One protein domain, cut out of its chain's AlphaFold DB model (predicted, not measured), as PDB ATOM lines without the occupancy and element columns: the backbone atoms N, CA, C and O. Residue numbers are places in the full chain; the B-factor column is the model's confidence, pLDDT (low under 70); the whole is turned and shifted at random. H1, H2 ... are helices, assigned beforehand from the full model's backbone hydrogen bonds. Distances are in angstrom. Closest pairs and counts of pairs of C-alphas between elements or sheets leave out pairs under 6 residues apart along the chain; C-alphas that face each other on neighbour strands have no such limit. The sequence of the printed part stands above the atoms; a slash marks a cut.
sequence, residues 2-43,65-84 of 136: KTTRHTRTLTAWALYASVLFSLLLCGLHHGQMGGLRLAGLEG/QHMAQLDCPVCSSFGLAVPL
ATOM      1  N   LYS A   2     -68.704  13.174  37.869       52.91
ATOM      2  CA  LYS A   2     -68.778  13.024  36.397       52.91
ATOM      3  C   LYS A   2     -67.367  12.997  35.779       52.91
ATOM      4  O   LYS A   2     -67.045  13.769  34.885       52.91
ATOM      5  N   THR A   3     -66.499  12.129  36.292       60.25
ATOM      6  CA  THR A   3     -65.093  12.005  35.852       60.25
ATOM      7  C   THR A   3     -64.968  11.410  34.447       60.25
ATOM      8  O   THR A   3     -64.057  11.761  33.703       60.25
ATOM      9  N   THR A   4     -65.941  10.602  34.026       63.28
ATOM     10  CA  THR A   4     -65.983   9.924  32.720       63.28
ATOM     11  C   THR A   4     -66.064  10.859  31.515       63.28
ATOM     12  O   THR A   4     -65.679  10.463  30.420       63.28
ATOM     13  N   ARG A   5     -66.578  12.089  31.664       66.62
ATOM     14  CA  ARG A   5     -66.674  13.030  30.531       66.62
ATOM     15  C   ARG A   5     -65.346  13.744  30.276       66.62
ATOM     16  O   ARG A   5     -64.975  13.912  29.123       66.62
ATOM     17  N   HIS A   6     -64.634  14.098  31.347       70.38
ATOM     18  CA  HIS A   6     -63.350  14.795  31.281       70.38
ATOM     19  C   HIS A   6     -62.219  13.882  30.789       70.38
ATOM     20  O   HIS A   6     -61.365  14.308  30.014       70.38
ATOM     21  N   THR A   7     -62.222  12.605  31.187       75.62
ATOM     22  CA  THR A   7     -61.240  11.630  30.688       75.62
ATOM     23  C   THR A   7     -61.394  11.402  29.187       75.62
ATOM     24  O   THR A   7     -60.398  11.425  28.475       75.62
ATOM     25  N   ARG A   8     -62.635  11.299  28.687       79.50
ATOM     26  CA  ARG A   8     -62.926  11.132  27.251       79.50
ATOM     27  C   ARG A   8     -62.478  12.320  26.403       79.50
ATOM     28  O   ARG A   8     -61.978  12.125  25.298       79.50
ATOM     29  N   THR A   9     -62.651  13.544  26.898       87.75
ATOM     30  CA  THR A   9     -62.181  14.737  26.182       87.75
ATOM     31  C   THR A   9     -60.661  14.814  26.162       87.75
ATOM     32  O   THR A   9     -60.094  15.104  25.116       87.75
ATOM     33  N   LEU A  10     -59.991  14.497  27.272       87.94
ATOM     34  CA  LEU A  10     -58.528  14.534  27.352       87.94
ATOM     35  C   LEU A  10     -57.897  13.471  26.441       87.94
ATOM     36  O   LEU A  10     -56.974  13.778  25.691       87.94
ATOM     37  N   THR A  11     -58.462  12.260  26.408       86.06
ATOM     38  CA  THR A  11     -58.035  11.224  25.456       86.06
ATOM     39  C   THR A  11     -58.252  11.652  24.007       86.06
ATOM     40  O   THR A  11     -57.375  11.434  23.183       86.06
ATOM     41  N   ALA A  12     -59.379  12.299  23.686       88.56
ATOM     42  CA  ALA A  12     -59.637  12.770  22.325       88.56
ATOM     43  C   ALA A  12     -58.617  13.834  21.886       88.56
ATOM     44  O   ALA A  12     -58.088  13.751  20.782       88.56
ATOM     45  N   TRP A  13     -58.288  14.784  22.765       94.31
ATOM     46  CA  TRP A  13     -57.258  15.791  22.500       94.31
ATOM     47  C   TRP A  13     -55.864  15.183  22.337       94.31
ATOM     48  O   TRP A  13     -55.139  15.580  21.428       94.31
ATOM     49  N   ALA A  14     -55.501  14.200  23.164       89.44
ATOM     50  CA  ALA A  14     -54.214  13.515  23.056       89.44
ATOM     51  C   ALA A  14     -54.080  12.746  21.731       89.44
ATOM     52  O   ALA A  14     -53.053  12.854  21.066       89.44
ATOM     53  N   LEU A  15     -55.132  12.025  21.321       87.25
ATOM     54  CA  LEU A  15     -55.172  11.319  20.036       87.25
ATOM     55  C   LEU A  15     -55.152  12.289  18.849       87.25
ATOM     56  O   LEU A  15     -54.493  12.038  17.847       87.25
ATOM     57  N   TYR A  16     -55.850  13.418  18.955       88.25
ATOM     58  CA  TYR A  16     -55.832  14.440  17.915       88.25
ATOM     59  C   TYR A  16     -54.435  15.055  17.749       88.25
ATOM     60  O   TYR A  16     -53.915  15.138  16.636       88.25
ATOM     61  N   ALA A  17     -53.796  15.427  18.862       88.75
ATOM     62  CA  ALA A  17     -52.445  15.975  18.858       88.75
ATOM     63  C   ALA A  17     -51.414  14.968  18.325       88.75
ATOM     64  O   ALA A  17     -50.543  15.352  17.546       88.75
ATOM     65  N   SER A  18     -51.522  13.686  18.693       86.38
ATOM     66  CA  SER A  18     -50.596  12.656  18.212       86.38
ATOM     67  C   SER A  18     -50.701  12.445  16.701       86.38
ATOM     68  O   SER A  18     -49.669  12.350  16.034       86.38
ATOM     69  N   VAL A  19     -51.914  12.444  16.137       86.38
ATOM     70  CA  VAL A  19     -52.125  12.339  14.684       86.38
ATOM     71  C   VAL A  19     -51.548  13.557  13.961       86.38
ATOM     72  O   VAL A  19     -50.778  13.388  13.016       86.38
ATOM     73  N   LEU A  20     -51.849  14.775  14.422       88.62
ATOM     74  CA  LEU A  20     -51.321  15.995  13.802       88.62
ATOM     75  C   LEU A  20     -49.790  16.050  13.825       88.62
ATOM     76  O   LEU A  20     -49.171  16.373  12.812       88.62
ATOM     77  N   PHE A  21     -49.176  15.711  14.960       85.12
ATOM     78  CA  PHE A  21     -47.721  15.702  15.089       85.12
ATOM     79  C   PHE A  21     -47.077  14.640  14.188       85.12
ATOM     80  O   PHE A  21     -46.066  14.907  13.543       85.12
ATOM     81  N   SER A  22     -47.700  13.465  14.078       82.06
ATOM     82  CA  SER A  22     -47.247  12.389  13.186       82.06
ATOM     83  C   SER A  22     -47.276  12.819  11.714       82.06
ATOM     84  O   SER A  22     -46.300  12.610  10.992       82.06
ATOM     85  N   LEU A  23     -48.356  13.477  11.275       82.69
ATOM     86  CA  LEU A  23     -48.479  14.008   9.913       82.69
ATOM     87  C   LEU A  23     -47.444  15.105   9.628       82.69
ATOM     88  O   LEU A  23     -46.837  15.106   8.558       82.69
ATOM     89  N   LEU A  24     -47.204  16.000  10.592       84.50
ATOM     90  CA  LEU A  24     -46.189  17.048  10.477       84.50
ATOM     91  C   LEU A  24     -44.781  16.458  10.316       84.50
ATOM     92  O   LEU A  24     -44.036  16.896   9.443       84.50
ATOM     93  N   LEU A  25     -44.417  15.456  11.123       83.19
ATOM     94  CA  LEU A  25     -43.107  14.805  11.042       83.19
ATOM     95  C   LEU A  25     -42.928  14.011   9.740       83.19
ATOM     96  O   LEU A  25     -41.869  14.130   9.123       83.19
ATOM     97  N   CYS A  26     -43.942  13.252   9.295       82.56
ATOM     98  CA  CYS A  26     -43.871  12.547   8.004       82.56
ATOM     99  C   CYS A  26     -43.728  13.579   6.861       82.56
ATOM    100  O   CYS A  26     -42.828  13.459   6.030       82.56
ATOM    101  N   GLY A  27     -44.506  14.669   6.885       78.88
ATOM    102  CA  GLY A  27     -44.407  15.759   5.908       78.88
ATOM    103  C   GLY A  27     -43.048  16.471   5.895       78.88
ATOM    104  O   GLY A  27     -42.500  16.713   4.822       78.88
ATOM    105  N   LEU A  28     -42.464  16.760   7.064       82.31
ATOM    106  CA  LEU A  28     -41.118  17.334   7.163       82.31
ATOM    107  C   LEU A  28     -40.058  16.382   6.604       82.31
ATOM    108  O   LEU A  28     -39.197  16.822   5.852       82.31
ATOM    109  N   HIS A  29     -40.127  15.089   6.922       76.44
ATOM    110  CA  HIS A  29     -39.159  14.106   6.437       76.44
ATOM    111  C   HIS A  29     -39.196  13.964   4.904       76.44
ATOM    112  O   HIS A  29     -38.159  14.078   4.248       76.44
ATOM    113  N   HIS A  30     -40.390  13.822   4.318       76.50
ATOM    114  CA  HIS A  30     -40.546  13.780   2.859       76.50
ATOM    115  C   HIS A  30     -40.195  15.117   2.196       76.50
ATOM    116  O   HIS A  30     -39.591  15.133   1.125       76.50
ATOM    117  N   GLY A  31     -40.508  16.241   2.844       75.62
ATOM    118  CA  GLY A  31     -40.146  17.573   2.364       75.62
ATOM    119  C   GLY A  31     -38.637  17.819   2.356       75.62
ATOM    120  O   GLY A  31     -38.132  18.422   1.415       75.62
ATOM    121  N   GLN A  32     -37.897  17.320   3.353       78.62
ATOM    122  CA  GLN A  32     -36.431  17.393   3.377       78.62
ATOM    123  C   GLN A  32     -35.812  16.537   2.267       78.62
ATOM    124  O   GLN A  32     -34.941  17.019   1.548       78.62
ATOM    125  N   MET A  33     -36.299  15.307   2.078       68.88
ATOM    126  CA  MET A  33     -35.860  14.431   0.988       68.88
ATOM    127  C   MET A  33     -36.129  15.066  -0.387       68.88
ATOM    128  O   MET A  33     -35.224  15.152  -1.217       68.88
ATOM    129  N   GLY A  34     -37.345  15.573  -0.610       70.31
ATOM    130  CA  GLY A  34     -37.711  16.274  -1.842       70.31
ATOM    131  C   GLY A  34     -36.897  17.554  -2.045       70.31
ATOM    132  O   GLY A  34     -36.406  17.807  -3.139       70.31
ATOM    133  N   GLY A  35     -36.670  18.332  -0.987       70.62
ATOM    134  CA  GLY A  35     -35.839  19.535  -1.034       70.62
ATOM    135  C   GLY A  35     -34.391  19.245  -1.432       70.62
ATOM    136  O   GLY A  35     -33.846  19.951  -2.275       70.62
ATOM    137  N   LEU A  36     -33.785  18.180  -0.893       71.19
ATOM    138  CA  LEU A  36     -32.428  17.746  -1.254       71.19
ATOM    139  C   LEU A  36     -32.332  17.292  -2.720       71.19
ATOM    140  O   LEU A  36     -31.358  17.611  -3.403       71.19
ATOM    141  N   ARG A  37     -33.360  16.578  -3.200       65.81
ATOM    142  CA  ARG A  37     -33.504  16.156  -4.603       65.81
ATOM    143  C   ARG A  37     -33.569  17.368  -5.536       65.81
ATOM    144  O   ARG A  37     -32.788  17.452  -6.479       65.81
ATOM    145  N   LEU A  38     -34.438  18.342  -5.241       66.44
ATOM    146  CA  LEU A  38     -34.556  19.576  -6.031       66.44
ATOM    147  C   LEU A  38     -33.323  20.491  -5.920       66.44
ATOM    148  O   LEU A  38     -33.027  21.218  -6.863       66.44
ATOM    149  N   ALA A  39     -32.584  20.444  -4.807       69.44
ATOM    150  CA  ALA A  39     -31.325  21.171  -4.631       69.44
ATOM    151  C   ALA A  39     -30.146  20.565  -5.424       69.44
ATOM    152  O   ALA A  39     -29.033  21.082  -5.350       69.44
ATOM    153  N   GLY A  40     -30.369  19.489  -6.190       59.62
ATOM    154  CA  GLY A  40     -29.372  18.926  -7.101       59.62
ATOM    155  C   GLY A  40     -28.333  18.020  -6.436       59.62
ATOM    156  O   GLY A  40     -27.345  17.681  -7.086       59.62
ATOM    157  N   LEU A  41     -28.551  17.592  -5.183       62.25
ATOM    158  CA  LEU A  41     -27.637  16.685  -4.473       62.25
ATOM    159  C   LEU A  41     -27.581  15.280  -5.109       62.25
ATOM    160  O   LEU A  41     -26.606  14.563  -4.924       62.25
ATOM    161  N   GLU A  42     -28.595  14.919  -5.904       57.47
ATOM    162  CA  GLU A  42     -28.629  13.716  -6.754       57.47
ATOM    163  C   GLU A  42     -28.061  13.981  -8.169       57.47
ATOM    164  O   GLU A  42     -28.449  13.352  -9.146       57.47
ATOM    165  N   GLY A  43     -27.126  14.931  -8.304       55.75
ATOM    166  CA  GLY A  43     -26.248  15.019  -9.480       55.75
ATOM    167  C   GLY A  43     -26.764  15.832 -10.674       55.75
ATOM    168  O   GLY A  43     -26.319  15.607 -11.795       55.75
ATOM    169  N   GLN A  65     -41.108   4.778  -5.048       56.25
ATOM    170  CA  GLN A  65     -42.109   5.612  -4.363       56.25
ATOM    171  C   GLN A  65     -42.901   4.816  -3.308       56.25
ATOM    172  O   GLN A  65     -43.220   5.315  -2.228       56.25
ATOM    173  N   HIS A  66     -43.226   3.559  -3.632       53.38
ATOM    174  CA  HIS A  66     -44.014   2.679  -2.771       53.38
ATOM    175  C   HIS A  66     -43.174   2.077  -1.634       53.38
ATOM    176  O   HIS A  66     -43.703   1.800  -0.560       53.38
ATOM    177  N   MET A  67     -41.861   1.921  -1.838       54.84
ATOM    178  CA  MET A  67     -40.914   1.476  -0.807       54.84
ATOM    179  C   MET A  67     -40.466   2.637   0.091       54.84
ATOM    180  O   MET A  67     -40.390   2.469   1.303       54.84
ATOM    181  N   ALA A  68     -40.339   3.848  -0.455       58.00
ATOM    182  CA  ALA A  68     -40.050   5.067   0.299       58.00
ATOM    183  C   ALA A  68     -41.155   5.414   1.318       58.00
ATOM    184  O   ALA A  68     -40.893   6.032   2.351       58.00
ATOM    185  N   GLN A  69     -42.402   4.989   1.068       57.75
ATOM    186  CA  GLN A  69     -43.492   5.092   2.044       57.75
ATOM    187  C   GLN A  69     -43.297   4.144   3.247       57.75
ATOM    188  O   GLN A  69     -43.776   4.445   4.344       57.75
ATOM    189  N   LEU A  70     -42.581   3.028   3.062       58.28
ATOM    190  CA  LEU A  70     -42.224   2.081   4.125       58.28
ATOM    191  C   LEU A  70     -40.977   2.522   4.912       58.28
ATOM    192  O   LEU A  70     -40.863   2.187   6.091       58.28
ATOM    193  N   ASP A  71     -40.097   3.316   4.296       62.69
ATOM    194  CA  ASP A  71     -38.900   3.874   4.945       62.69
ATOM    195  C   ASP A  71     -39.225   4.955   5.980       62.69
ATOM    196  O   ASP A  71     -38.451   5.192   6.909       62.69
ATOM    197  N   CYS A  72     -40.390   5.601   5.870       67.12
ATOM    198  CA  CYS A  72     -40.847   6.509   6.908       67.12
ATOM    199  C   CYS A  72     -41.442   5.700   8.081       67.12
ATOM    200  O   CYS A  72     -42.537   5.144   7.943       67.12
ATOM    201  N   PRO A  73     -40.809   5.683   9.273       66.31
ATOM    202  CA  PRO A  73     -41.262   4.876  10.412       66.31
ATOM    203  C   PRO A  73     -42.677   5.238  10.900       66.31
ATOM    204  O   PRO A  73     -43.352   4.424  11.529       66.31
ATOM    205  N   VAL A  74     -43.154   6.451  10.600       67.25
ATOM    206  CA  VAL A  74     -44.517   6.913  10.922       67.25
ATOM    207  C   VAL A  74     -45.534   6.417   9.893       67.25
ATOM    208  O   VAL A  74     -46.628   5.975  10.243       67.25
ATOM    209  N   CYS A  75     -45.181   6.478   8.614       66.31
ATOM    210  CA  CYS A  75     -46.084   6.136   7.526       66.31
ATOM    211  C   CYS A  75     -46.169   4.593   7.325       66.31
ATOM    212  O   CYS A  75     -47.248   4.079   7.015       66.31
ATOM    213  N   SER A  76     -45.123   3.828   7.677       66.94
ATOM    214  CA  SER A  76     -45.149   2.353   7.748       66.94
ATOM    215  C   SER A  76     -45.936   1.798   8.942       66.94
ATOM    216  O   SER A  76     -46.681   0.822   8.805       66.94
ATOM    217  N   SER A  77     -45.844   2.442  10.109       66.38
ATOM    218  CA  SER A  77     -46.592   2.031  11.305       66.38
ATOM    219  C   SER A  77     -48.101   2.248  11.155       66.38
ATOM    220  O   SER A  77     -48.876   1.381  11.559       66.38
ATOM    221  N   PHE A  78     -48.542   3.329  10.500       63.56
ATOM    222  CA  PHE A  78     -49.963   3.532  10.174       63.56
ATOM    223  C   PHE A  78     -50.496   2.520   9.150       63.56
ATOM    224  O   PHE A  78     -51.615   2.027   9.315       63.56
ATOM    225  N   GLY A  79     -49.701   2.169   8.132       63.41
ATOM    226  CA  GLY A  79     -50.097   1.207   7.098       63.41
ATOM    227  C   GLY A  79     -50.426  -0.185   7.648       63.41
ATOM    228  O   GLY A  79     -51.359  -0.828   7.171       63.41
ATOM    229  N   LEU A  80     -49.716  -0.627   8.693       60.47
ATOM    230  CA  LEU A  80     -49.934  -1.929   9.338       60.47
ATOM    231  C   LEU A  80     -50.880  -1.868  10.549       60.47
ATOM    232  O   LEU A  80     -51.611  -2.826  10.806       60.47
ATOM    233  N   ALA A  81     -50.921  -0.755  11.286       62.56
ATOM    234  CA  ALA A  81     -51.769  -0.637  12.475       62.56
ATOM    235  C   ALA A  81     -53.271  -0.603  12.145       62.56
ATOM    236  O   ALA A  81     -54.071  -1.182  12.883       62.56
ATOM    237  N   VAL A  82     -53.673   0.041  11.046       64.31
ATOM    238  CA  VAL A  82     -55.085   0.151  10.626       64.31
ATOM    239  C   VAL A  82     -55.727  -1.216  10.319       64.31
ATOM    240  O   VAL A  82     -56.785  -1.499  10.884       64.31
ATOM    241  N   PRO A  83     -55.130  -2.103   9.499       61.38
ATOM    242  CA  PRO A  83     -55.710  -3.421   9.236       61.38
ATOM    243  C   PRO A  83     -55.673  -4.364  10.450       61.38
ATOM    244  O   PRO A  83     -56.564  -5.194  10.603       61.38
ATOM    245  N   LEU A  84     -54.685  -4.236  11.343       60.75
ATOM    246  CA  LEU A  84     -54.622  -5.054  12.563       60.75
ATOM    247  C   LEU A  84     -55.665  -4.629  13.605       60.75
ATOM    248  O   LEU A  84     -56.229  -5.465  14.308       60.75
TER     249      LEU A  84
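What this domain is: This is residues 2 to 43 and 65 to 84 of the 136 residues of an uncharacterized protein of Pseudomonas putida (strain GB-1) (UniProt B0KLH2). One long helix, H1, makes the length of the model, and near its middle a small corner of two short helices, H2 and H3, lies on one side of it. The first turn of H3 meets H1, the rest of H3 slants away from it, and both ends of H1 stand free. The printed part has 62 residues with three named helices, in the order H1, H2, H3, and no named strand; the class is all helix. The whole is extended, with a radius of gyration of the C-alphas of 16.9 A and spans of 63 by 25 by 10 A.

How they stand to each other: H1, residues 3 to 38, and H3, residues 73 to 84, only just touch, with 3 pairs of C-alphas within 8 A. The closest C-alphas are those of Cys 26 and Val 74, 6.4 A apart. H1 touches H3 with residues 22 to 26 alone, and H3 touches H1 with residues 74 to 75 alone. They run opposite ways at a steep tilt of 49 degrees. H2, residues 65 to 71, and H3 touch only at the corner by their tight link, and only just, with 3 pairs of C-alphas within 8 A; the closest C-alphas, of Leu 70 and Ser 76, are 4.7 A apart. Their lines are about perpendicular, at 86 degrees. H1 and H2 are apart. Of the O i to N i+4 pairs, 31 of 32 in H1, 2 of 3 in H2 and 7 of 8 in H3 are within hydrogen-bond range.

Where its parts are: H1 measures 52.4 A from C-alpha 3 at (-65.093, 12.005, 35.852) to C-alpha 38 at (-34.556, 19.576, -6.031). H2 measures 10.0 A, and H3 16.8 A, ending with C-alpha 84 at (-54.622, -5.054, 12.563).

The domain as a whole: The C-alphas farthest apart, of Lys 2 and Gly 43, are 62.6 A apart. Residues 44 to 64 are not printed, and C-alphas 43 and 65 are 19.1 A apart across this cut. Mean pLDDT of the printed part is 71.8; residues 2 to 5, 33, 37 to 43 and 65 to 84 are under 70.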